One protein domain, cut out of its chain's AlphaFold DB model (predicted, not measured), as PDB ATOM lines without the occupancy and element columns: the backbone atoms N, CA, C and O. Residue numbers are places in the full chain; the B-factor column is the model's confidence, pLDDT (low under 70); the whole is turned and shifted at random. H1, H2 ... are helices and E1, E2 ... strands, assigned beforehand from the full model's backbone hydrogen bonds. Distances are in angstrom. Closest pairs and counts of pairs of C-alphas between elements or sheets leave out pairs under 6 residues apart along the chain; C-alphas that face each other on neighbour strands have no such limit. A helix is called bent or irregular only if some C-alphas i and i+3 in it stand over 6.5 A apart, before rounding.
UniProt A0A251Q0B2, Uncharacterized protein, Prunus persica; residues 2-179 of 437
ATOM      1  N   ALA A   2     153.230 222.569 181.603       46.81
ATOM      2  CA  ALA A   2     153.040 222.415 183.061       46.81
ATOM      3  C   ALA A   2     152.488 221.036 183.483       46.81
ATOM      4  O   ALA A   2     152.863 220.501 184.525       46.81
ATOM      5  N   SER A   3     151.656 220.425 182.630       54.72
ATOM      6  CA  SER A   3     151.006 219.138 182.902       54.72
ATOM      7  C   SER A   3     152.018 218.003 183.138       54.72
ATOM      8  O   SER A   3     151.974 217.368 184.183       54.72
ATOM      9  N   SER A   4     153.014 217.782 182.270       54.72
ATOM     10  CA  SER A   4     153.938 216.635 182.411       54.72
ATOM     11  C   SER A   4     154.942 216.764 183.567       54.72
ATOM     12  O   SER A   4     155.310 215.754 184.166       54.72
ATOM     13  N   LYS A   5     155.367 217.992 183.918       58.81
ATOM     14  CA  LYS A   5     156.113 218.295 185.163       58.81
ATOM     15  C   LYS A   5     155.291 217.878 186.383       58.81
ATOM     16  O   LYS A   5     155.790 217.150 187.240       58.81
ATOM     17  N   LYS A   6     154.027 218.308 186.407       68.19
ATOM     18  CA  LYS A   6     153.068 218.013 187.470       68.19
ATOM     19  C   LYS A   6     152.809 216.506 187.571       68.19
ATOM     20  O   LYS A   6     152.966 215.956 188.651       68.19
ATOM     21  N   TRP A   7     152.557 215.818 186.456       68.62
ATOM     22  CA  TRP A   7     152.362 214.364 186.418       68.62
ATOM     23  C   TRP A   7     153.588 213.580 186.889       68.62
ATOM     24  O   TRP A   7     153.444 212.709 187.735       68.62
ATOM     25  N   ALA A   8     154.796 213.900 186.414       71.94
ATOM     26  CA  ALA A   8     156.009 213.203 186.855       71.94
ATOM     27  C   ALA A   8     156.273 213.395 188.360       71.94
ATOM     28  O   ALA A   8     156.675 212.453 189.040       71.94
ATOM     29  N   SER A   9     156.017 214.601 188.881       77.31
ATOM     30  CA  SER A   9     156.118 214.891 190.314       77.31
ATOM     31  C   SER A   9     155.059 214.146 191.123       77.31
ATOM     32  O   SER A   9     155.378 213.604 192.174       77.31
ATOM     33  N   ILE A  10     153.817 214.090 190.635       80.44
ATOM     34  CA  ILE A  10     152.718 213.360 191.279       80.44
ATOM     35  C   ILE A  10     153.024 211.861 191.300       80.44
ATOM     36  O   ILE A  10     152.951 211.249 192.357       80.44
ATOM     37  N   ILE A  11     153.425 211.275 190.169       83.50
ATOM     38  CA  ILE A  11     153.749 209.846 190.058       83.50
ATOM     39  C   ILE A  11     154.903 209.484 190.996       83.50
ATOM     40  O   ILE A  11     154.790 208.523 191.749       83.50
ATOM     41  N   SER A  12     155.984 210.269 190.993       85.44
ATOM     42  CA  SER A  12     157.122 210.040 191.890       85.44
ATOM     43  C   SER A  12     156.743 210.216 193.364       85.44
ATOM     44  O   SER A  12     157.142 209.397 194.190       85.44
ATOM     45  N   SER A  13     155.924 211.219 193.699       86.25
ATOM     46  CA  SER A  13     155.433 211.431 195.065       86.25
ATOM     47  C   SER A  13     154.559 210.269 195.536       86.25
ATOM     48  O   SER A  13     154.775 209.755 196.627       86.25
ATOM     49  N   ILE A  14     153.607 209.820 194.711       88.50
ATOM     50  CA  ILE A  14     152.745 208.672 195.017       88.50
ATOM     51  C   ILE A  14     153.596 207.410 195.163       88.50
ATOM     52  O   ILE A  14     153.439 206.688 196.141       88.50
ATOM     53  N   ALA A  15     154.530 207.160 194.242       89.19
ATOM     54  CA  ALA A  15     155.419 206.003 194.303       89.19
ATOM     55  C   ALA A  15     156.295 206.010 195.565       89.19
ATOM     56  O   ALA A  15     156.457 204.968 196.197       89.19
ATOM     57  N   SER A  16     156.804 207.177 195.973       88.69
ATOM     58  CA  SER A  16     157.560 207.338 197.218       88.69
ATOM     59  C   SER A  16     156.694 207.082 198.456       88.69
ATOM     60  O   SER A  16     157.107 206.340 199.345       88.69
ATOM     61  N   CYS A  17     155.461 207.599 198.489       90.44
ATOM     62  CA  CYS A  17     154.504 207.314 199.562       90.44
ATOM     63  C   CYS A  17     154.142 205.825 199.634       90.44
ATOM     64  O   CYS A  17     154.128 205.256 200.721       90.44
ATOM     65  N   VAL A  18     153.888 205.176 198.495       91.31
ATOM     66  CA  VAL A  18     153.615 203.733 198.434       91.31
ATOM     67  C   VAL A  18     154.819 202.941 198.943       91.31
ATOM     68  O   VAL A  18     154.647 202.071 199.792       91.31
ATOM     69  N   TYR A  19     156.033 203.269 198.491       92.44
ATOM     70  CA  TYR A  19     157.257 202.621 198.965       92.44
ATOM     71  C   TYR A  19     157.433 202.788 200.480       92.44
ATOM     72  O   TYR A  19     157.669 201.813 201.191       92.44
ATOM     73  N   PHE A  20     157.243 204.005 200.994       92.69
ATOM     74  CA  PHE A  20     157.290 204.296 202.425       92.69
ATOM     75  C   PHE A  20     156.285 203.457 203.218       92.69
ATOM     76  O   PHE A  20     156.669 202.827 204.200       92.69
ATOM     77  N   LEU A  21     155.026 203.386 202.771       91.25
ATOM     78  CA  LEU A  21     153.989 202.590 203.432       91.25
ATOM     79  C   LEU A  21     154.321 201.094 203.424       91.25
ATOM     80  O   LEU A  21     154.146 200.435 204.444       91.25
ATOM     81  N   VAL A  22     154.846 200.561 202.319       91.75
ATOM     82  CA  VAL A  22     155.265 199.151 202.228       91.75
ATOM     83  C   VAL A  22     156.342 198.824 203.268       91.75
ATOM     84  O   VAL A  22     156.257 197.787 203.930       91.75
ATOM     85  N   ILE A  23     157.325 199.713 203.446       91.94
ATOM     86  CA  ILE A  23     158.417 199.520 204.406       91.94
ATOM     87  C   ILE A  23     157.935 199.727 205.850       91.94
ATOM     88  O   ILE A  23     158.137 198.839 206.677       91.94
ATOM     89  N   ILE A  24     157.263 200.843 206.160       90.88
ATOM     90  CA  ILE A  24     156.832 201.192 207.528       90.88
ATOM     91  C   ILE A  24     155.752 200.262 208.078       90.88
ATOM     92  O   ILE A  24     155.797 199.909 209.256       90.88
ATOM     93  N   LEU A  25     154.799 199.832 207.247       89.19
ATOM     94  CA  LEU A  25     153.746 198.904 207.670       89.19
ATOM     95  C   LEU A  25     154.244 197.455 207.757       89.19
ATOM     96  O   LEU A  25     153.452 196.562 208.046       89.19
ATOM     97  N   GLN A  26     155.544 197.219 207.533       88.69
ATOM     98  CA  GLN A  26     156.184 195.910 207.646       88.69
ATOM     99  C   GLN A  26     155.514 194.849 206.760       88.69
ATOM    100  O   GLN A  26     155.273 193.715 207.182       88.69
ATOM    101  N   VAL A  27     155.227 195.200 205.501       89.62
ATOM    102  CA  VAL A  27     154.743 194.221 204.522       89.62
ATOM    103  C   VAL A  27     155.854 193.188 204.282       89.62
ATOM    104  O   VAL A  27     156.982 193.577 203.976       89.62
ATOM    105  N   PRO A  28     155.588 191.874 204.414       89.31
ATOM    106  CA  PRO A  28     156.612 190.848 204.245       89.31
ATOM    107  C   PRO A  28     157.130 190.839 202.801       89.31
ATOM    108  O   PRO A  28     156.377 190.556 201.870       89.31
ATOM    109  N   LEU A  29     158.418 191.138 202.618       89.38
ATOM    110  CA  LEU A  29     159.075 191.188 201.305       89.38
ATOM    111  C   LEU A  29     159.876 189.918 201.024       89.38
ATOM    112  O   LEU A  29     159.929 189.441 199.893       89.38
ATOM    113  N   PHE A  30     160.482 189.345 202.058       89.50
ATOM    114  CA  PHE A  30     161.286 188.133 201.960       89.50
ATOM    115  C   PHE A  30     161.132 187.274 203.212       89.50
ATOM    116  O   PHE A  30     160.350 187.591 204.101       89.50
ATOM    117  N   ARG A  31     161.856 186.162 203.285       85.94
ATOM    118  CA  ARG A  31     162.013 185.355 204.493       85.94
ATOM    119  C   ARG A  31     163.473 184.948 204.608       85.94
ATOM    120  O   ARG A  31     163.949 184.184 203.775       85.94
ATOM    121  N   VAL A  32     164.160 185.448 205.630       81.50
ATOM    122  CA  VAL A  32     165.567 185.130 205.907       81.50
ATOM    123  C   VAL A  32     165.775 184.857 207.394       81.50
ATOM    124  O   VAL A  32     165.103 185.474 208.223       81.50
ATOM    125  N   PRO A  33     166.681 183.939 207.763       76.19
ATOM    126  CA  PRO A  33     167.117 183.822 209.144       76.19
ATOM    127  C   PRO A  33     167.913 185.073 209.557       76.19
ATOM    128  O   PRO A  33     168.699 185.614 208.781       76.19
ATOM    129  N   CYS A  34     167.686 185.508 210.789       71.38
ATOM    130  CA  CYS A  34     168.288 186.652 211.460       71.38
ATOM    131  C   CYS A  34     168.687 186.263 212.885       71.38
ATOM    132  O   CYS A  34     168.217 185.259 213.416       71.38
ATOM    133  N   THR A  35     169.467 187.119 213.544       66.12
ATOM    134  CA  THR A  35     169.865 186.959 214.955       66.12
ATOM    135  C   THR A  35     168.669 186.805 215.906       66.12
ATOM    136  O   THR A  35     168.745 186.063 216.877       66.12
ATOM    137  N   ALA A  36     167.532 187.429 215.587       63.09
ATOM    138  CA  ALA A  36     166.279 187.337 216.343       63.09
ATOM    139  C   ALA A  36     165.292 186.260 215.829       63.09
ATOM    140  O   ALA A  36     164.102 186.299 216.144       63.09
ATOM    141  N   GLY A  37     165.749 185.318 214.994       74.38
ATOM    142  CA  GLY A  37     164.926 184.248 214.424       74.38
ATOM    143  C   GLY A  37     164.722 184.388 212.916       74.38
ATOM    144  O   GLY A  37     165.649 184.183 212.143       74.38
ATOM    145  N   ILE A  38     163.499 184.680 212.462       80.00
ATOM    146  CA  ILE A  38     163.176 184.813 211.029       80.00
ATOM    147  C   ILE A  38     162.708 186.241 210.758       80.00
ATOM    148  O   ILE A  38     161.619 186.607 211.197       80.00
ATOM    149  N   CYS A  39     163.481 187.006 209.986       85.31
ATOM    150  CA  CYS A  39     163.044 188.303 209.479       85.31
ATOM    151  C   CYS A  39     162.294 188.148 208.162       85.31
ATOM    152  O   CYS A  39     162.657 187.347 207.292       85.31
ATOM    153  N   ARG A  40     161.269 188.977 207.995       87.38
ATOM    154  CA  ARG A  40     160.476 189.079 206.774       87.38
ATOM    155  C   ARG A  40     160.512 190.456 206.127       87.38
ATOM    156  O   ARG A  40     160.094 190.608 204.977       87.38
ATOM    157  N   THR A  41     160.998 191.456 206.858       89.75
ATOM    158  CA  THR A  41     160.993 192.852 206.423       89.75
ATOM    159  C   THR A  41     162.355 193.516 206.621       89.75
ATOM    160  O   THR A  41     163.098 193.134 207.530       89.75
ATOM    161  N   PRO A  42     162.687 194.548 205.822       90.25
ATOM    162  CA  PRO A  42     163.892 195.351 206.029       90.25
ATOM    163  C   PRO A  42     163.979 195.971 207.428       90.25
ATOM    164  O   PRO A  42     165.049 195.968 208.027       90.25
ATOM    165  N   ILE A  43     162.853 196.441 207.987       89.12
ATOM    166  CA  ILE A  43     162.818 197.032 209.336       89.12
ATOM    167  C   ILE A  43     163.182 195.997 210.403       89.12
ATOM    168  O   ILE A  43     163.912 196.336 211.328       89.12
ATOM    169  N   GLU A  44     162.715 194.752 210.292       86.62
ATOM    170  CA  GLU A  44     163.079 193.689 211.240       86.62
ATOM    171  C   GLU A  44     164.574 193.357 211.170       86.62
ATOM    172  O   GLU A  44     165.215 193.239 212.214       86.62
ATOM    173  N   VAL A  45     165.142 193.273 209.959       86.50
ATOM    174  CA  VAL A  45     166.587 193.049 209.757       86.50
ATOM    175  C   VAL A  45     167.389 194.187 210.386       86.50
ATOM    176  O   VAL A  45     168.255 193.943 211.224       86.50
ATOM    177  N   THR A  46     167.056 195.435 210.052       86.81
ATOM    178  CA  THR A  46     167.712 196.626 210.600       86.81
ATOM    179  C   THR A  46     167.558 196.712 212.122       86.81
ATOM    180  O   THR A  46     168.538 196.931 212.822       86.81
ATOM    181  N   SER A  47     166.363 196.465 212.663       83.31
ATOM    182  CA  SER A  47     166.102 196.529 214.110       83.31
ATOM    183  C   SER A  47     166.850 195.443 214.884       83.31
ATOM    184  O   SER A  47     167.365 195.721 215.962       83.31
ATOM    185  N   SER A  48     166.960 194.229 214.329       80.19
ATOM    186  CA  SER A  48     167.713 193.134 214.957       80.19
ATOM    187  C   SER A  48     169.188 193.479 215.166       80.19
ATOM    188  O   SER A  48     169.769 193.124 216.186       80.19
ATOM    189  N   GLN A  49     169.763 194.226 214.224       77.38
ATOM    190  CA  GLN A  49     171.166 194.622 214.229       77.38
ATOM    191  C   GLN A  49     171.407 195.879 215.067       77.38
ATOM    192  O   GLN A  49     172.353 195.926 215.841       77.38
ATOM    193  N   LEU A  50     170.500 196.860 215.021       77.56
ATOM    194  CA  LEU A  50     170.578 198.039 215.893       77.56
ATOM    195  C   LEU A  50     170.534 197.675 217.384       77.56
ATOM    196  O   LEU A  50     171.210 198.317 218.183       77.56
ATOM    197  N   ILE A  51     169.764 196.644 217.753       75.12
ATOM    198  CA  ILE A  51     169.731 196.111 219.123       75.12
ATOM    199  C   ILE A  51     171.044 195.393 219.456       75.12
ATOM    200  O   ILE A  51     171.562 195.573 220.553       75.12
ATOM    201  N   ALA A  52     171.593 194.613 218.519       72.50
ATOM    202  CA  ALA A  52     172.834 193.867 218.723       72.50
ATOM    203  C   ALA A  52     174.070 194.774 218.873       72.50
ATOM    204  O   ALA A  52     174.973 194.447 219.635       72.50
ATOM    205  N   CYS A  53     174.111 195.916 218.179       70.31
ATOM    206  CA  CYS A  53     175.244 196.840 218.247       70.31
ATOM    207  C   CYS A  53     175.238 197.762 219.482       70.31
ATOM    208  O   CYS A  53     176.212 198.479 219.670       70.31
ATOM    209  N   GLU A  54     174.149 197.827 220.265       69.88
ATOM    210  CA  GLU A  54     173.944 198.770 221.392       69.88
ATOM    211  C   GLU A  54     174.160 200.273 221.060       69.88
ATOM    212  O   GLU A  54     174.108 201.131 221.936       69.88
ATOM    213  N   LEU A  55     174.347 200.627 219.782       69.00
ATOM    214  CA  LEU A  55     174.701 201.978 219.324       69.00
ATOM    215  C   LEU A  55     173.538 202.983 219.372       69.00
ATOM    216  O   LEU A  55     173.772 204.188 219.295       69.00
ATOM    217  N   PHE A  56     172.286 202.520 219.462       72.50
ATOM    218  CA  PHE A  56     171.096 203.373 219.383       72.50
ATOM    219  C   PHE A  56     170.147 203.161 220.567       72.50
ATOM    220  O   PHE A  56     169.955 202.027 221.010       72.50
ATOM    221  N   PRO A  57     169.480 204.224 221.058       79.50
ATOM    222  CA  PRO A  57     168.534 204.095 222.155       79.50
ATOM    223  C   PRO A  57     167.341 203.220 221.751       79.50
ATOM    224  O   PRO A  57     166.757 203.389 220.678       79.50
ATOM    225  N   LEU A  58     166.921 202.333 222.659       76.56
ATOM    226  CA  LEU A  58     165.778 201.415 222.496       76.56
ATOM    227  C   LEU A  58     164.485 202.117 222.044       76.56
ATOM    228  O   LEU A  58     163.650 201.511 221.373       76.56
ATOM    229  N   VAL A  59     164.332 203.401 222.376       79.06
ATOM    230  CA  VAL A  59     163.214 204.256 221.949       79.06
ATOM    231  C   VAL A  59     163.134 204.364 220.419       79.06
ATOM    232  O   VAL A  59     162.052 204.249 219.849       79.06
ATOM    233  N   VAL A  60     164.271 204.505 219.732       79.81
ATOM    234  CA  VAL A  60     164.323 204.611 218.261       79.81
ATOM    235  C   VAL A  60     163.903 203.294 217.611       79.81
ATOM    236  O   VAL A  60     163.127 203.290 216.658       79.81
ATOM    237  N   VAL A  61     164.340 202.164 218.170       80.62
ATOM    238  CA  VAL A  61     163.970 200.839 217.656       80.62
ATOM    239  C   VAL A  61     162.479 200.557 217.872       80.62
ATOM    240  O   VAL A  61     161.796 200.096 216.955       80.62
ATOM    241  N   LYS A  62     161.928 200.908 219.043       82.44
ATOM    242  CA  LYS A  62     160.479 200.832 219.298       82.44
ATOM    243  C   LYS A  62     159.683 201.721 218.339       82.44
ATOM    244  O   LYS A  62     158.655 201.283 217.834       82.44
ATOM    245  N   ALA A  63     160.165 202.931 218.049       83.69
ATOM    246  CA  ALA A  63     159.522 203.842 217.101       83.69
ATOM    247  C   ALA A  63     159.484 203.282 215.667       83.69
ATOM    248  O   ALA A  63     158.472 203.435 214.989       83.69
ATOM    249  N   LEU A  64     160.537 202.585 215.224       83.31
ATOM    250  CA  LEU A  64     160.569 201.924 213.913       83.31
ATOM    251  C   LEU A  64     159.648 200.697 213.839       83.31
ATOM    252  O   LEU A  64     159.050 200.435 212.795       83.31
ATOM    253  N   LEU A  65     159.527 199.935 214.932       84.62
ATOM    254  CA  LEU A  65     158.739 198.699 214.959       84.62
ATOM    255  C   LEU A  65     157.237 198.918 215.203       84.62
ATOM    256  O   LEU A  65     156.419 198.105 214.769       84.62
ATOM    257  N   TYR A  66     156.866 199.999 215.892       85.31
ATOM    258  CA  TYR A  66     155.490 200.258 216.325       85.31
ATOM    259  C   TYR A  66     154.469 200.374 215.175       85.31
ATOM    260  O   TYR A  66     153.422 199.729 215.273       85.31
ATOM    261  N   PRO A  67     154.727 201.105 214.069       85.81
ATOM    262  CA  PRO A  67     153.752 201.242 212.982       85.81
ATOM    263  C   PRO A  67     153.334 199.906 212.354       85.81
ATOM    264  O   PRO A  67     152.152 199.687 212.090       85.81
ATOM    265  N   GLY A  68     154.281 198.983 212.163       83.19
ATOM    266  CA  GLY A  68     153.979 197.644 211.654       83.19
ATOM    267  C   GLY A  68     153.232 196.779 212.670       83.19
ATOM    268  O   GLY A  68     152.288 196.076 212.306       83.19
ATOM    269  N   ALA A  69     153.568 196.882 213.962       83.19
ATOM    270  CA  ALA A  69     152.832 196.199 215.028       83.19
ATOM    271  C   ALA A  69     151.371 196.675 215.119       83.19
ATOM    272  O   ALA A  69     150.460 195.856 215.251       83.19
ATOM    273  N   PHE A  70     151.151 197.983 214.982       83.94
ATOM    274  CA  PHE A  70     149.830 198.603 214.922       83.94
ATOM    275  C   PHE A  70     149.031 198.124 213.699       83.94
ATOM    276  O   PHE A  70     147.902 197.653 213.840       83.94
ATOM    277  N   ALA A  71     149.630 198.152 212.505       82.75
ATOM    278  CA  ALA A  71     148.985 197.692 211.275       82.75
ATOM    279  C   ALA A  71     148.610 196.200 211.329       82.75
ATOM    280  O   ALA A  71     147.505 195.808 210.962       82.75
ATOM    281  N   ASN A  72     149.504 195.360 211.851       81.31
ATOM    282  CA  ASN A  72     149.269 193.927 212.028       81.31
ATOM    283  C   ASN A  72     148.166 193.640 213.063       81.31
ATOM    284  O   ASN A  72     147.417 192.675 212.899       81.31
ATOM    285  N   ALA A  73     148.038 194.466 214.110       83.00
ATOM    286  CA  ALA A  73     146.941 194.371 215.074       83.00
ATOM    287  C   ALA A  73     145.585 194.682 214.419       83.00
ATOM    288  O   ALA A  73     144.647 193.908 214.602       83.00
ATOM    289  N   LEU A  74     145.515 195.729 213.586       82.62
ATOM    290  CA  LEU A  74     144.315 196.070 212.815       82.62
ATOM    291  C   LEU A  74     143.927 194.968 211.821       82.62
ATOM    292  O   LEU A  74     142.780 194.537 211.803       82.62
ATOM    293  N   ILE A  75     144.880 194.450 211.039       83.94
ATOM    294  CA  ILE A  75     144.614 193.394 210.043       83.94
ATOM    295  C   ILE A  75     144.115 192.100 210.707       83.94
ATOM    296  O   ILE A  75     143.316 191.369 210.125       83.94
ATOM    297  N   LYS A  76     144.588 191.795 211.922       83.06
ATOM    298  CA  LYS A  76     144.235 190.567 212.652       83.06
ATOM    299  C   LYS A  76     143.123 190.754 213.689       83.06
ATOM    300  O   LYS A  76     142.892 189.817 214.451       83.06
ATOM    301  N   ASN A  77     142.471 191.923 213.745       81.56
ATOM    302  CA  ASN A  77     141.472 192.286 214.762       81.56
ATOM    303  C   ASN A  77     141.930 191.974 216.204       81.56
ATOM    304  O   ASN A  77     141.187 191.419 217.012       81.56
ATOM    305  N   ARG A  78     143.191 192.290 216.522       82.19
ATOM    306  CA  ARG A  78     143.781 192.122 217.861       82.19
ATOM    307  C   ARG A  78     143.836 193.466 218.598       82.19
ATOM    308  O   ARG A  78     143.897 194.502 217.939       82.19
ATOM    309  N   PRO A  79     143.864 193.474 219.946       80.50
ATOM    310  CA  PRO A  79     144.032 194.711 220.702       80.50
ATOM    311  C   PRO A  79     145.351 195.400 220.330       80.50
ATOM    312  O   PRO A  79     146.391 194.746 220.208       80.50
ATOM    313  N   ILE A  80     145.291 196.720 220.138       79.88
ATOM    314  CA  ILE A  80     146.451 197.543 219.784       79.88
ATOM    315  C   ILE A  80     147.467 197.490 220.939       79.88
ATOM    316  O   ILE A  80     147.104 197.798 222.077       79.88
ATOM    317  N   PRO A  81     148.730 197.097 220.688       77.88
ATOM    318  CA  PRO A  81     149.744 197.037 221.736       77.88
ATOM    319  C   PRO A  81     150.137 198.447 222.200       77.88
ATOM    320  O   PRO A  81     150.359 199.330 221.374       77.88
ATOM    321  N   SER A  82     150.276 198.659 223.513       76.44
ATOM    322  CA  SER A  82     150.790 199.928 224.051       76.44
ATOM    323  C   SER A  82     152.292 200.063 223.768       76.44
ATOM    324  O   SER A  82     153.038 199.091 223.927       76.44
ATOM    325  N   TYR A  83     152.731 201.263 223.365       72.31
ATOM    326  CA  TYR A  83     154.114 201.579 222.980       72.31
ATOM    327  C   TYR A  83     155.134 201.199 224.067       72.31
ATOM    328  O   TYR A  83     156.152 200.559 223.783       72.31
ATOM    329  N   ASP A  84     154.823 201.497 225.328       66.69
ATOM    330  CA  ASP A  84     155.695 201.170 226.459       66.69
ATOM    331  C   ASP A  84     155.782 199.660 226.694       66.69
ATOM    332  O   ASP A  84     156.855 199.128 226.994       66.69
ATOM    333  N   SER A  85     154.676 198.956 226.444       62.75
ATOM    334  CA  SER A  85     154.532 197.508 226.609       62.75
ATOM    335  C   SER A  85     154.955 196.679 225.392       62.75
ATOM    336  O   SER A  85     154.752 195.461 225.398       62.75
ATOM    337  N   LEU A  86     155.515 197.299 224.341       68.31
ATOM    338  CA  LEU A  86     155.922 196.585 223.132       68.31
ATOM    339  C   LEU A  86     157.031 195.583 223.488       68.31
ATOM    340  O   LEU A  86     158.204 195.930 223.644       68.31
ATOM    341  N   LYS A  87     156.625 194.323 223.678       61.56
ATOM    342  CA  LYS A  87     157.480 193.217 224.102       61.56
ATOM    343  C   LYS A  87     158.502 192.909 223.007       61.56
ATOM    344  O   LYS A  87     158.233 192.137 222.095       61.56
ATOM    345  N   LEU A  88     159.709 193.450 223.157       61.06
ATOM    346  CA  LEU A  88     160.901 193.122 222.363       61.06
ATOM    347  C   LEU A  88     161.470 191.720 222.672       61.06
ATOM    348  O   LEU A  88     162.579 191.418 222.252       61.06
ATOM    349  N   TYR A  89     160.725 190.857 223.375       47.38
ATOM    350  CA  TYR A  89     161.184 189.576 223.938       47.38
ATOM    351  C   TYR A  89     161.844 188.618 222.923       47.38
ATOM    352  O   TYR A  89     162.665 187.797 223.320       47.38
ATOM    353  N   ASN A  90     161.552 188.739 221.621       53.50
ATOM    354  CA  ASN A  90     162.234 187.954 220.578       53.50
ATOM    355  C   ASN A  90     163.640 188.476 220.228       53.50
ATOM    356  O   ASN A  90     164.468 187.714 219.742       53.50
ATOM    357  N   PHE A  91     163.920 189.758 220.475       53.81
ATOM    358  CA  PHE A  91     165.191 190.422 220.164       53.81
ATOM    359  C   PHE A  91     166.126 190.541 221.379       53.81
ATOM    360  O   PHE A  91     167.298 190.858 221.219       53.81
ATOM    361  N   THR A  92     165.641 190.288 222.596       47.16
ATOM    362  CA  THR A  92     166.444 190.379 223.832       47.16
ATOM    363  C   THR A  92     167.275 189.124 224.128       47.16
ATOM    364  O   THR A  92     168.189 189.189 224.941       47.16
ATOM    365  N   ASN A  93     167.016 187.996 223.452       49.44
ATOM    366  CA  ASN A  93     167.806 186.757 223.574       49.44
ATOM    367  C   ASN A  93     169.081 186.749 222.698       49.44
ATOM    368  O   ASN A  93     169.698 185.704 222.518       49.44
ATOM    369  N   VAL A  94     169.492 187.897 222.152       52.81
ATOM    370  CA  VAL A  94     170.538 188.032 221.114       52.81
ATOM    371  C   VAL A  94     171.966 188.096 221.698       52.81
ATOM    372  O   VAL A  94     172.880 188.638 221.086       52.81
ATOM    373  N   LYS A  95     172.225 187.522 222.883       44.69
ATOM    374  CA  LYS A  95     173.608 187.457 223.387       44.69
ATOM    375  C   LYS A  95     174.434 186.449 222.576       44.69
ATOM    376  O   LYS A  95     174.254 185.246 222.722       44.69
ATOM    377  N   ALA A  96     175.341 187.013 221.772       49.12
ATOM    378  CA  ALA A  96     176.439 186.404 221.015       49.12
ATOM    379  C   ALA A  96     176.034 185.305 220.011       49.12
ATOM    380  O   ALA A  96     176.099 184.116 220.309       49.12
ATOM    381  N   ALA A  97     175.675 185.708 218.788       43.75
ATOM    382  CA  ALA A  97     175.645 184.813 217.628       43.75
ATOM    383  C   ALA A  97     176.924 185.002 216.790       43.75
ATOM    384  O   ALA A  97     177.358 186.130 216.571       43.75
ATOM    385  N   ASP A  98     177.519 183.894 216.344       46.69
ATOM    386  CA  ASP A  98     178.823 183.829 215.673       46.69
ATOM    387  C   ASP A  98     178.963 184.766 214.461       46.69
ATOM    388  O   ASP A  98     178.188 184.703 213.495       46.69
ATOM    389  N   ALA A  99     180.060 185.531 214.462       46.78
ATOM    390  CA  ALA A  99     180.503 186.464 213.418       46.78
ATOM    391  C   ALA A  99     180.615 185.845 212.003       46.78
ATOM    392  O   ALA A  99     180.698 186.557 211.004       46.78
ATOM    393  N   ILE A 100     180.587 184.512 211.886       45.75
ATOM    394  CA  ILE A 100     180.696 183.769 210.620       45.75
ATOM    395  C   ILE A 100     179.362 183.758 209.846       45.75
ATOM    396  O   ILE A 100     179.363 183.745 208.615       45.75
ATOM    397  N   SER A 101     178.214 183.826 210.535       52.41
ATOM    398  CA  SER A 101     176.894 183.880 209.879       52.41
ATOM    399  C   SER A 101     176.562 185.266 209.300       52.41
ATOM    400  O   SER A 101     175.781 185.374 208.351       52.41
ATOM    401  N   GLU A 102     177.202 186.319 209.822       50.97
ATOM    402  CA  GLU A 102     176.983 187.714 209.422       50.97
ATOM    403  C   GLU A 102     177.673 188.076 208.096       50.97
ATOM    404  O   GLU A 102     177.111 188.828 207.294       50.97
ATOM    405  N   LEU A 103     178.828 187.468 207.785       49.47
ATOM    406  CA  LEU A 103     179.536 187.686 206.513       49.47
ATOM    407  C   LEU A 103     178.754 187.190 205.282       49.47
ATOM    408  O   LEU A 103     178.932 187.723 204.187       49.47
ATOM    409  N   GLN A 104     177.867 186.200 205.432       55.62
ATOM    410  CA  GLN A 104     177.113 185.635 204.305       55.62
ATOM    411  C   GLN A 104     175.938 186.507 203.832       55.62
ATOM    412  O   GLN A 104     175.418 186.268 202.744       55.62
ATOM    413  N   ARG A 105     175.504 187.516 204.606       71.69
ATOM    414  CA  ARG A 105     174.290 188.313 204.310       71.69
ATOM    415  C   ARG A 105     174.528 189.819 204.276       71.69
ATOM    416  O   ARG A 105     173.579 190.592 204.401       71.69
ATOM    417  N   LEU A 106     175.771 190.241 204.064       81.06
ATOM    418  CA  LEU A 106     176.144 191.655 204.040       81.06
ATOM    419  C   LEU A 106     175.335 192.456 203.003       81.06
ATOM    420  O   LEU A 106     174.940 193.584 203.275       81.06
ATOM    421  N   GLU A 107     175.003 191.852 201.860       86.81
ATOM    422  CA  GLU A 107     174.180 192.469 200.807       86.81
ATOM    423  C   GLU A 107     172.726 192.707 201.261       86.81
ATOM    424  O   GLU A 107     172.186 193.795 201.063       86.81
ATOM    425  N   VAL A 108     172.102 191.730 201.936       87.50
ATOM    426  CA  VAL A 108     170.733 191.858 202.475       87.50
ATOM    427  C   VAL A 108     170.701 192.847 203.639       87.50
ATOM    428  O   VAL A 108     169.751 193.622 203.763       87.50
ATOM    429  N   LEU A 109     171.748 192.865 204.465       87.69
ATOM    430  CA  LEU A 109     171.886 193.797 205.579       87.69
ATOM    431  C   LEU A 109     172.068 195.241 205.090       87.69
ATOM    432  O   LEU A 109     171.272 196.115 205.437       87.69
ATOM    433  N   ALA A 110     173.070 195.486 204.240       89.62
ATOM    434  CA  ALA A 110     173.329 196.796 203.646       89.62
ATOM    435  C   ALA A 110     172.123 197.285 202.833       89.62
ATOM    436  O   ALA A 110     171.721 198.446 202.937       89.62
ATOM    437  N   GLY A 111     171.491 196.382 202.078       91.56
ATOM    438  CA  GLY A 111     170.270 196.670 201.339       91.56
ATOM    439  C   GLY A 111     169.091 197.043 202.245       91.56
ATOM    440  O   GLY A 111     168.363 197.983 201.929       91.56
ATOM    441  N   SER A 112     168.937 196.387 203.403       91.62
ATOM    442  CA  SER A 112     167.884 196.705 204.383       91.62
ATOM    443  C   SER A 112     168.077 198.086 205.012       91.62
ATOM    444  O   SER A 112     167.127 198.864 205.064       91.62
ATOM    445  N   TYR A 113     169.313 198.446 205.384       91.38
ATOM    446  CA  TYR A 113     169.632 199.795 205.867       91.38
ATOM    447  C   TYR A 113     169.338 200.872 204.816       91.38
ATOM    448  O   TYR A 113     168.672 201.864 205.118       91.38
ATOM    449  N   LEU A 114     169.785 200.669 203.571       92.19
ATOM    450  CA  LEU A 114     169.533 201.606 202.473       92.19
ATOM    451  C   LEU A 114     168.044 201.702 202.115       92.19
ATOM    452  O   LEU A 114     167.572 202.787 201.783       92.19
ATOM    453  N   SER A 115     167.299 200.600 202.220       92.00
ATOM    454  CA  SER A 115     165.850 200.566 202.001       92.00
ATOM    455  C   SER A 115     165.096 201.368 203.064       92.00
ATOM    456  O   SER A 115     164.265 202.205 202.713       92.00
ATOM    457  N   VAL A 116     165.420 201.182 204.349       92.25
ATOM    458  CA  VAL A 116     164.782 201.903 205.465       92.25
ATOM    459  C   VAL A 116     165.133 203.392 205.416       92.25
ATOM    460  O   VAL A 116     164.242 204.240 205.460       92.25
ATOM    461  N   ALA A 117     166.415 203.728 205.244       90.62
ATOM    462  CA  ALA A 117     166.852 205.114 205.093       90.62
ATOM    463  C   ALA A 117     166.235 205.771 203.846       90.62
ATOM    464  O   ALA A 117     165.765 206.905 203.905       90.62
ATOM    465  N   GLY A 118     166.181 205.042 202.727       89.12
ATOM    466  CA  GLY A 118     165.568 205.489 201.479       89.12
ATOM    467  C   GLY A 118     164.059 205.713 201.588       89.12
ATOM    468  O   GLY A 118     163.555 206.655 200.982       89.12
ATOM    469  N   ALA A 119     163.346 204.907 202.380       90.62
ATOM    470  CA  ALA A 119     161.924 205.101 202.659       90.62
ATOM    471  C   ALA A 119     161.672 206.394 203.450       90.62
ATOM    472  O   ALA A 119     160.810 207.183 203.069       90.62
ATOM    473  N   LEU A 120     162.452 206.644 204.508       89.50
ATOM    474  CA  LEU A 120     162.325 207.849 205.337       89.50
ATOM    475  C   LEU A 120     162.704 209.121 204.564       89.50
ATOM    476  O   LEU A 120     161.943 210.086 204.526       89.50
ATOM    477  N   LEU A 121     163.868 209.116 203.907       87.44
ATOM    478  CA  LEU A 121     164.360 210.265 203.143       87.44
ATOM    479  C   LEU A 121     163.528 210.522 201.881       87.44
ATOM    480  O   LEU A 121     163.384 211.674 201.470       87.44
ATOM    481  N   GLY A 122     162.941 209.474 201.298       80.94
ATOM    482  CA  GLY A 122     162.135 209.547 200.082       80.94
ATOM    483  C   GLY A 122     160.886 210.424 200.197       80.94
ATOM    484  O   GLY A 122     160.423 210.926 199.171       80.94
ATOM    485  N   LEU A 123     160.369 210.663 201.409       81.25
ATOM    486  CA  LEU A 123     159.257 211.592 201.646       81.25
ATOM    487  C   LEU A 123     159.674 213.066 201.548       81.25
ATOM    488  O   LEU A 123     158.860 213.910 201.188       81.25
ATOM    489  N   ILE A 124     160.937 213.375 201.858       81.94
ATOM    490  CA  ILE A 124     161.475 214.744 201.838       81.94
ATOM    491  C   ILE A 124     162.084 215.037 200.467       81.94
ATOM    492  O   ILE A 124     161.781 216.052 199.839       81.94
ATOM    493  N   LYS A 125     162.957 214.142 199.990       77.69
ATOM    494  CA  LYS A 125     163.567 214.205 198.660       77.69
ATOM    495  C   LYS A 125     163.677 212.793 198.077       77.69
ATOM    496  O   LYS A 125     164.487 212.007 198.572       77.69
ATOM    497  N   PRO A 126     162.931 212.462 197.006       71.44
ATOM    498  CA  PRO A 126     163.055 211.165 196.355       71.44
ATOM    499  C   PRO A 126     164.476 210.985 195.806       71.44
ATOM    500  O   PRO A 126     164.961 211.791 195.006       71.44
ATOM    501  N   GLY A 127     165.152 209.932 196.261       73.75
ATOM    502  CA  GLY A 127     166.545 209.633 195.945       73.75
ATOM    503  C   GLY A 127     166.732 208.206 195.438       73.75
ATOM    504  O   GLY A 127     165.814 207.395 195.445       73.75
ATOM    505  N   ARG A 128     167.957 207.876 195.012       83.44
ATOM    506  CA  ARG A 128     168.300 206.536 194.493       83.44
ATOM    507  C   ARG A 128     168.487 205.477 195.583       83.44
ATOM    508  O   ARG A 128     168.625 204.302 195.265       83.44
ATOM    509  N   MET A 129     168.498 205.883 196.854       85.81
ATOM    510  CA  MET A 129     168.809 205.002 197.983       85.81
ATOM    511  C   MET A 129     167.791 203.865 198.134       85.81
ATOM    512  O   MET A 129     168.200 202.735 198.383       85.81
ATOM    513  N   SER A 130     166.500 204.130 197.894       89.81
ATOM    514  CA  SER A 130     165.445 203.105 197.909       89.81
ATOM    515  C   SER A 130     165.683 202.029 196.845       89.81
ATOM    516  O   SER A 130     165.675 200.843 197.164       89.81
ATOM    517  N   LEU A 131     165.972 202.424 195.598       91.00
ATOM    518  CA  LEU A 131     166.250 201.487 194.504       91.00
ATOM    519  C   LEU A 131     167.533 200.684 194.753       91.00
ATOM    520  O   LEU A 131     167.520 199.466 194.598       91.00
ATOM    521  N   CYS A 132     168.620 201.337 195.179       90.56
ATOM    522  CA  CYS A 132     169.867 200.652 195.527       90.56
ATOM    523  C   CYS A 132     169.656 199.637 196.659       90.56
ATOM    524  O   CYS A 132     170.132 198.508 196.556       90.56
ATOM    525  N   GLY A 133     168.900 200.006 197.700       90.88
ATOM    526  CA  GLY A 133     168.566 199.108 198.803       90.88
ATOM    527  C   GLY A 133     167.783 197.880 198.339       90.88
ATOM    528  O   GLY A 133     168.173 196.753 198.638       90.88
ATOM    529  N   MET A 134     166.734 198.077 197.533       91.81
ATOM    530  CA  MET A 134     165.934 196.971 196.995       91.81
ATOM    531  C   MET A 134     166.736 196.048 196.075       91.81
ATOM    532  O   MET A 134     166.604 194.831 196.177       91.81
ATOM    533  N   LEU A 135     167.583 196.600 195.201       92.44
ATOM    534  CA  LEU A 135     168.421 195.804 194.302       92.44
ATOM    535  C   LEU A 135     169.449 194.969 195.068       92.44
ATOM    536  O   LEU A 135     169.645 193.808 194.720       92.44
ATOM    537  N   LEU A 136     170.056 195.514 196.127       92.19
ATOM    538  CA  LEU A 136     170.980 194.767 196.986       92.19
ATOM    539  C   LEU A 136     170.281 193.636 197.747       92.19
ATOM    540  O   LEU A 136     170.830 192.541 197.834       92.19
ATOM    541  N   ILE A 137     169.060 193.865 198.245       90.44
ATOM    542  CA  ILE A 137     168.264 192.807 198.882       90.44
ATOM    543  C   ILE A 137     167.946 191.704 197.868       90.44
ATOM    544  O   ILE A 137     168.171 190.531 198.154       90.44
ATOM    545  N   VAL A 138     167.443 192.056 196.680       91.19
ATOM    546  CA  VAL A 138     167.119 191.071 195.634       91.19
ATOM    547  C   VAL A 138     168.366 190.298 195.216       91.19
ATOM    548  O   VAL A 138     168.321 189.073 195.156       91.19
ATOM    549  N   TRP A 139     169.485 190.988 194.989       90.06
ATOM    550  CA  TRP A 139     170.759 190.364 194.648       90.06
ATOM    551  C   TRP A 139     171.234 189.398 195.739       90.06
ATOM    552  O   TRP A 139     171.509 188.239 195.431       90.06
ATOM    553  N   GLY A 140     171.223 189.817 197.008       86.50
ATOM    554  CA  GLY A 140     171.624 188.970 198.132       86.50
ATOM    555  C   GLY A 140     170.757 187.722 198.294       86.50
ATOM    556  O   GLY A 140     171.278 186.629 198.513       86.50
ATOM    557  N   LEU A 141     169.440 187.848 198.109       86.31
ATOM    558  CA  LEU A 141     168.514 186.711 198.168       86.31
ATOM    559  C   LEU A 141     168.702 185.754 196.984       86.31
ATOM    560  O   LEU A 141     168.736 184.540 197.175       86.31
ATOM    561  N   VAL A 142     168.844 186.282 195.764       85.75
ATOM    562  CA  VAL A 142     169.057 185.477 194.551       85.75
ATOM    563  C   VAL A 142     170.395 184.743 194.615       85.75
ATOM    564  O   VAL A 142     170.444 183.544 194.340       85.75
ATOM    565  N   ARG A 143     171.467 185.424 195.033       83.25
ATOM    566  CA  ARG A 143     172.791 184.826 195.236       83.25
ATOM    567  C   ARG A 143     172.726 183.670 196.231       83.25
ATOM    568  O   ARG A 143     173.302 182.617 195.969       83.25
ATOM    569  N   GLU A 144     171.997 183.834 197.335       77.25
ATOM    570  CA  GLU A 144     171.826 182.774 198.332       77.25
ATOM    571  C   GLU A 144     171.037 181.574 197.778       77.25
ATOM    572  O   GLU A 144     171.437 180.429 197.987       77.25
ATOM    573  N   ILE A 145     169.960 181.819 197.020       75.81
ATOM    574  CA  ILE A 145     169.174 180.762 196.361       75.81
ATOM    575  C   ILE A 145     170.041 179.960 195.375       75.81
ATOM    576  O   ILE A 145     169.941 178.734 195.327       75.81
ATOM    577  N   ILE A 146     170.908 180.631 194.608       76.06
ATOM    578  CA  ILE A 146     171.801 179.989 193.631       76.06
ATOM    579  C   ILE A 146     172.896 179.171 194.331       76.06
ATOM    580  O   ILE A 146     173.157 178.033 193.942       76.06
ATOM    581  N   LEU A 147     173.531 179.733 195.366       69.94
ATOM    582  CA  LEU A 147     174.686 179.122 196.032       69.94
ATOM    583  C   LEU A 147     174.304 177.911 196.903       69.94
ATOM    584  O   LEU A 147     175.125 177.025 197.125       69.94
ATOM    585  N   ARG A 148     173.059 177.840 197.394       64.69
ATOM    586  CA  ARG A 148     172.632 176.875 198.426       64.69
ATOM    587  C   ARG A 148     171.894 175.643 197.897       64.69
ATOM    588  O   ARG A 148     171.158 174.992 198.635       64.69
ATOM    589  N   LYS A 149     172.118 175.265 196.640       54.41
ATOM    590  CA  LYS A 149     171.428 174.145 195.971       54.41
ATOM    591  C   LYS A 149     171.669 172.742 196.591       54.41
ATOM    592  O   LYS A 149     171.205 171.774 196.005       54.41
ATOM    593  N   SER A 150     172.361 172.591 197.736       48.47
ATOM    594  CA  SER A 150     172.813 171.267 198.214       48.47
ATOM    595  C   SER A 150     172.663 170.895 199.704       48.47
ATOM    596  O   SER A 150     172.918 169.731 199.998       48.47
ATOM    597  N   THR A 151     172.237 171.742 200.654       43.94
ATOM    598  CA  THR A 151     172.083 171.286 202.066       43.94
ATOM    599  C   THR A 151     170.948 171.981 202.851       43.94
ATOM    600  O   THR A 151     171.011 173.161 203.181       43.94
ATOM    601  N   SER A 152     169.911 171.185 203.141       47.94
ATOM    602  CA  SER A 152     168.920 171.182 204.244       47.94
ATOM    603  C   SER A 152     168.206 172.466 204.764       47.94
ATOM    604  O   SER A 152     168.804 173.416 205.262       47.94
ATOM    605  N   THR A 153     166.863 172.360 204.736       50.66
ATOM    606  CA  THR A 153     165.774 172.838 205.640       50.66
ATOM    607  C   THR A 153     165.484 174.321 205.925       50.66
ATOM    608  O   THR A 153     164.457 174.593 206.550       50.66
ATOM    609  N   ILE A 154     166.246 175.306 205.433       55.75
ATOM    610  CA  ILE A 154     165.874 176.732 205.597       55.75
ATOM    611  C   ILE A 154     165.457 177.346 204.257       55.75
ATOM    612  O   ILE A 154     166.293 177.687 203.424       55.75
ATOM    613  N   HIS A 155     164.146 177.518 204.063       62.75
ATOM    614  CA  HIS A 155     163.579 178.105 202.848       62.75
ATOM    615  C   HIS A 155     163.686 179.637 202.858       62.75
ATOM    616  O   HIS A 155     162.880 180.324 203.492       62.75
ATOM    617  N   VAL A 156     164.671 180.163 202.125       73.69
ATOM    618  CA  VAL A 156     164.680 181.562 201.686       73.69
ATOM    619  C   VAL A 156     163.558 181.742 200.669       73.69
ATOM    620  O   VAL A 156     163.457 180.976 199.712       73.69
ATOM    621  N   TYR A 157     162.688 182.724 200.894       81.19
ATOM    622  CA  TYR A 157     161.526 182.971 200.039       81.19
ATOM    623  C   TYR A 157     161.414 184.454 199.704       81.19
ATOM    624  O   TYR A 157     161.590 185.299 200.582       81.19
ATOM    625  N   ILE A 158     161.108 184.766 198.446       87.44
ATOM    626  CA  ILE A 158     160.841 186.128 197.972       87.44
ATOM    627  C   ILE A 158     159.327 186.253 197.800       87.44
ATOM    628  O   ILE A 158     158.730 185.517 197.016       87.44
ATOM    629  N   TYR A 159     158.699 187.162 198.542       89.25
ATOM    630  CA  TYR A 159     157.262 187.401 198.430       89.25
ATOM    631  C   TYR A 159     156.952 188.303 197.221       89.25
ATOM    632  O   TYR A 159     157.751 189.187 196.905       89.25
ATOM    633  N   PRO A 160     155.769 188.182 196.582       88.44
ATOM    634  CA  PRO A 160     155.363 189.052 195.467       88.44
ATOM    635  C   PRO A 160     155.380 190.555 195.794       88.44
ATOM    636  O   PRO A 160     155.593 191.386 194.911       88.44
ATOM    637  N   ALA A 161     155.215 190.912 197.072       89.19
ATOM    638  CA  ALA A 161     155.330 192.287 197.554       89.19
ATOM    639  C   ALA A 161     156.712 192.910 197.274       89.19
ATOM    640  O   ALA A 161     156.813 194.127 197.123       89.19
ATOM    641  N   MET A 162     157.761 192.091 197.124       89.69
ATOM    642  CA  MET A 162     159.093 192.533 196.703       89.69
ATOM    643  C   MET A 162     159.058 193.235 195.341       89.69
ATOM    644  O   MET A 162     159.687 194.277 195.172       89.69
ATOM    645  N   SER A 163     158.294 192.711 194.379       88.00
ATOM    646  CA  SER A 163     158.172 193.311 193.045       88.00
ATOM    647  C   SER A 163     157.475 194.670 193.101       88.00
ATOM    648  O   SER A 163     157.882 195.603 192.411       88.00
ATOM    649  N   ILE A 164     156.470 194.813 193.972       89.44
ATOM    650  CA  ILE A 164     155.774 196.085 194.211       89.44
ATOM    651  C   ILE A 164     156.734 197.103 194.844       89.44
ATOM    652  O   ILE A 164     156.798 198.252 194.403       89.44
ATOM    653  N   ALA A 165     157.524 196.683 195.838       90.81
ATOM    654  CA  ALA A 165     158.544 197.518 196.474       90.81
ATOM    655  C   ALA A 165     159.641 197.944 195.480       90.81
ATOM    656  O   ALA A 165     160.057 199.099 195.466       90.81
ATOM    657  N   LEU A 166     160.076 197.042 194.599       91.62
ATOM    658  CA  LEU A 166     161.074 197.339 193.573       91.62
ATOM    659  C   LEU A 166     160.539 198.328 192.527       91.62
ATOM    660  O   LEU A 166     161.212 199.302 192.190       91.62
ATOM    661  N   PHE A 167     159.318 198.109 192.039       90.00
ATOM    662  CA  PHE A 167     158.697 198.979 191.043       90.00
ATOM    663  C   PHE A 167     158.399 200.376 191.604       90.00
ATOM    664  O   PHE A 167     158.672 201.381 190.950       90.00
ATOM    665  N   SER A 168     157.914 200.461 192.846       87.94
ATOM    666  CA  SER A 168     157.711 201.745 193.535       87.94
ATOM    667  C   SER A 168     159.030 202.468 193.832       87.94
ATOM    668  O   SER A 168     159.110 203.680 193.625       87.94
ATOM    669  N   ALA A 169     160.094 201.750 194.210       88.56
ATOM    670  CA  ALA A 169     161.430 202.329 194.361       88.56
ATOM    671  C   ALA A 169     161.975 202.895 193.038       88.56
ATOM    672  O   ALA A 169     162.564 203.975 193.027       88.56
ATOM    673  N   PHE A 170     161.740 202.208 191.916       87.44
ATOM    674  CA  PHE A 170     162.118 202.685 190.585       87.44
ATOM    675  C   PHE A 170     161.337 203.946 190.183       87.44
ATOM    676  O   PHE A 170     161.932 204.952 189.793       87.44
ATOM    677  N   LEU A 171     160.009 203.932 190.337       84.00
ATOM    678  CA  LEU A 171     159.147 205.074 190.007       84.00
ATOM    679  C   LEU A 171     159.323 206.275 190.950       84.00
ATOM    680  O   LEU A 171     158.984 207.397 190.577       84.00
ATOM    681  N   SER A 172     159.886 206.083 192.144       84.56
ATOM    682  CA  SER A 172     160.246 207.188 193.038       84.56
ATOM    683  C   SER A 172     161.298 208.113 192.400       84.56
ATOM    684  O   SER A 172     161.294 209.315 192.658       84.56
ATOM    685  N   ILE A 173     162.142 207.628 191.481       81.75
ATOM    686  CA  ILE A 173     163.190 208.448 190.858       81.75
ATOM    687  C   ILE A 173     162.589 209.415 189.822       81.75
ATOM    688  O   ILE A 173     162.383 209.087 188.651       81.75
ATOM    689  N   THR A 174     162.384 210.670 190.242       68.19
ATOM    690  CA  THR A 174     161.806 211.750 189.415       68.19
ATOM    691  C   THR A 174     162.504 211.933 188.066       68.19
ATOM    692  O   THR A 174     161.841 212.236 187.073       68.19
ATOM    693  N   LYS A 175     163.833 211.769 188.006       64.81
ATOM    694  CA  LYS A 175     164.630 211.936 186.779       64.81
ATOM    695  C   LYS A 175     164.338 210.840 185.748       64.81
ATOM    696  O   LYS A 175     164.257 211.151 184.560       64.81
ATOM    697  N   ASP A 176     164.121 209.605 186.190       62.19
ATOM    698  CA  ASP A 176     163.886 208.461 185.306       62.19
ATOM    699  C   ASP A 176     162.432 208.435 184.823       62.19
ATOM    700  O   ASP A 176     162.186 208.319 183.623       62.19
ATOM    701  N   VAL A 177     161.470 208.735 185.703       61.19
ATOM    702  CA  VAL A 177     160.066 208.975 185.320       61.19
ATOM    703  C   VAL A 177     159.959 210.130 184.321       61.19
ATOM    704  O   VAL A 177     159.265 210.042 183.310       61.19
ATOM    705  N   ARG A 178     160.709 211.211 184.543       61.31
ATOM    706  CA  ARG A 178     160.795 212.339 183.612       61.31
ATOM    707  C   ARG A 178     161.393 211.930 182.266       61.31
ATOM    708  O   ARG A 178     160.885 212.385 181.249       61.31
ATOM    709  N   ARG A 179     162.427 211.084 182.234       59.22
ATOM    710  CA  ARG A 179     163.024 210.566 180.990       59.22
ATOM    711  C   ARG A 179     162.031 209.707 180.202       59.22
ATOM    712  O   ARG A 179     161.930 209.866 178.990       59.22
TER     713      ARG A 179
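Overview. This is residues 2 to 179 of the 437 residues of an uncharacterized protein of Prunus persica (UniProt A0A251Q0B2). Four helices, H1, H4, H5 and H6, make an up-and-down bundle, each running against the one before it in the chain; only part of H1 meets H4. Beside H4 sits H2 with the small hairpin E1 and E2, and H3 crosses the end of H1 at Ile 24. The printed part has 178 residues, in the order H1 E1 E2 H2 H3 H4 H5 H6 H7, mostly helix, with one antiparallel sheet of order E1 - E2. It is compact, with a radius of gyration of the C-alphas of 17.2 A and spans of 57 by 43 by 33 A.

Along the chain. Find C-alpha 30 at (161.286, 188.133, 201.960), where E1, residues 30 to 34, begins; E2 is residues 37 to 39. Next come H2, residues 42 to 52, and H3, residues 58 to 75, 25.8 A long. H3 has a kink of 38 degrees near residue 65 and is only just irregular: C-alphas 64 and 67 are 6.9 A apart. H4, residues 99 to 122, runs 32.4 A with a kink of 65 degrees near residue 106; it is irregular, with C-alphas 104 and 107 8.2 A apart. H5 is residues 129 to 147, 26.6 A, H6 residues 161 to 172, and H7 residues 174 to 179, ending at C-alpha (163.024, 210.566, 180.990). Look back to (153.040, 222.415, 183.061) for C-alpha 2, where H1, residues 2 to 24, begins its 32.6 A.

Arrangement. In the hairpin E1 and E2, N 32 and O 39 are 2.9 A apart, within hydrogen-bond range. E1 is near H4 and H5. H2 touches residues 109 to 116 of H4, closest at the C-alphas of Pro 42 and Ser 112, 4.5 A. H4 and H5, a helical hairpin, touch at a shallow tilt of 27 degrees; their closest C-alphas, Gly 111 and Gly 133, are 3.9 A apart. H1 touches H6, closest at the C-alphas of Ser 12 and Ser 172, 4.4 A. With residues 5 to 12, H1 touches H7; the closest C-alphas, Ser 12 and Thr 174, are 5.6 A apart. Every O i to N i+4 pair is within hydrogen-bond range in H1, H2, H5, H6 and H7; H3 has 12 of 14, H4 14 of 20.

Size, cuts and confidence. The C-alphas farthest apart, Ala 2 and Thr 151, are 57.8 A apart. The printed part has no cut; the links H3 to H4 and H5 to H6 are long. Confidence is under 70 at 46 residues, among them 84 to 104 and 147 to 155.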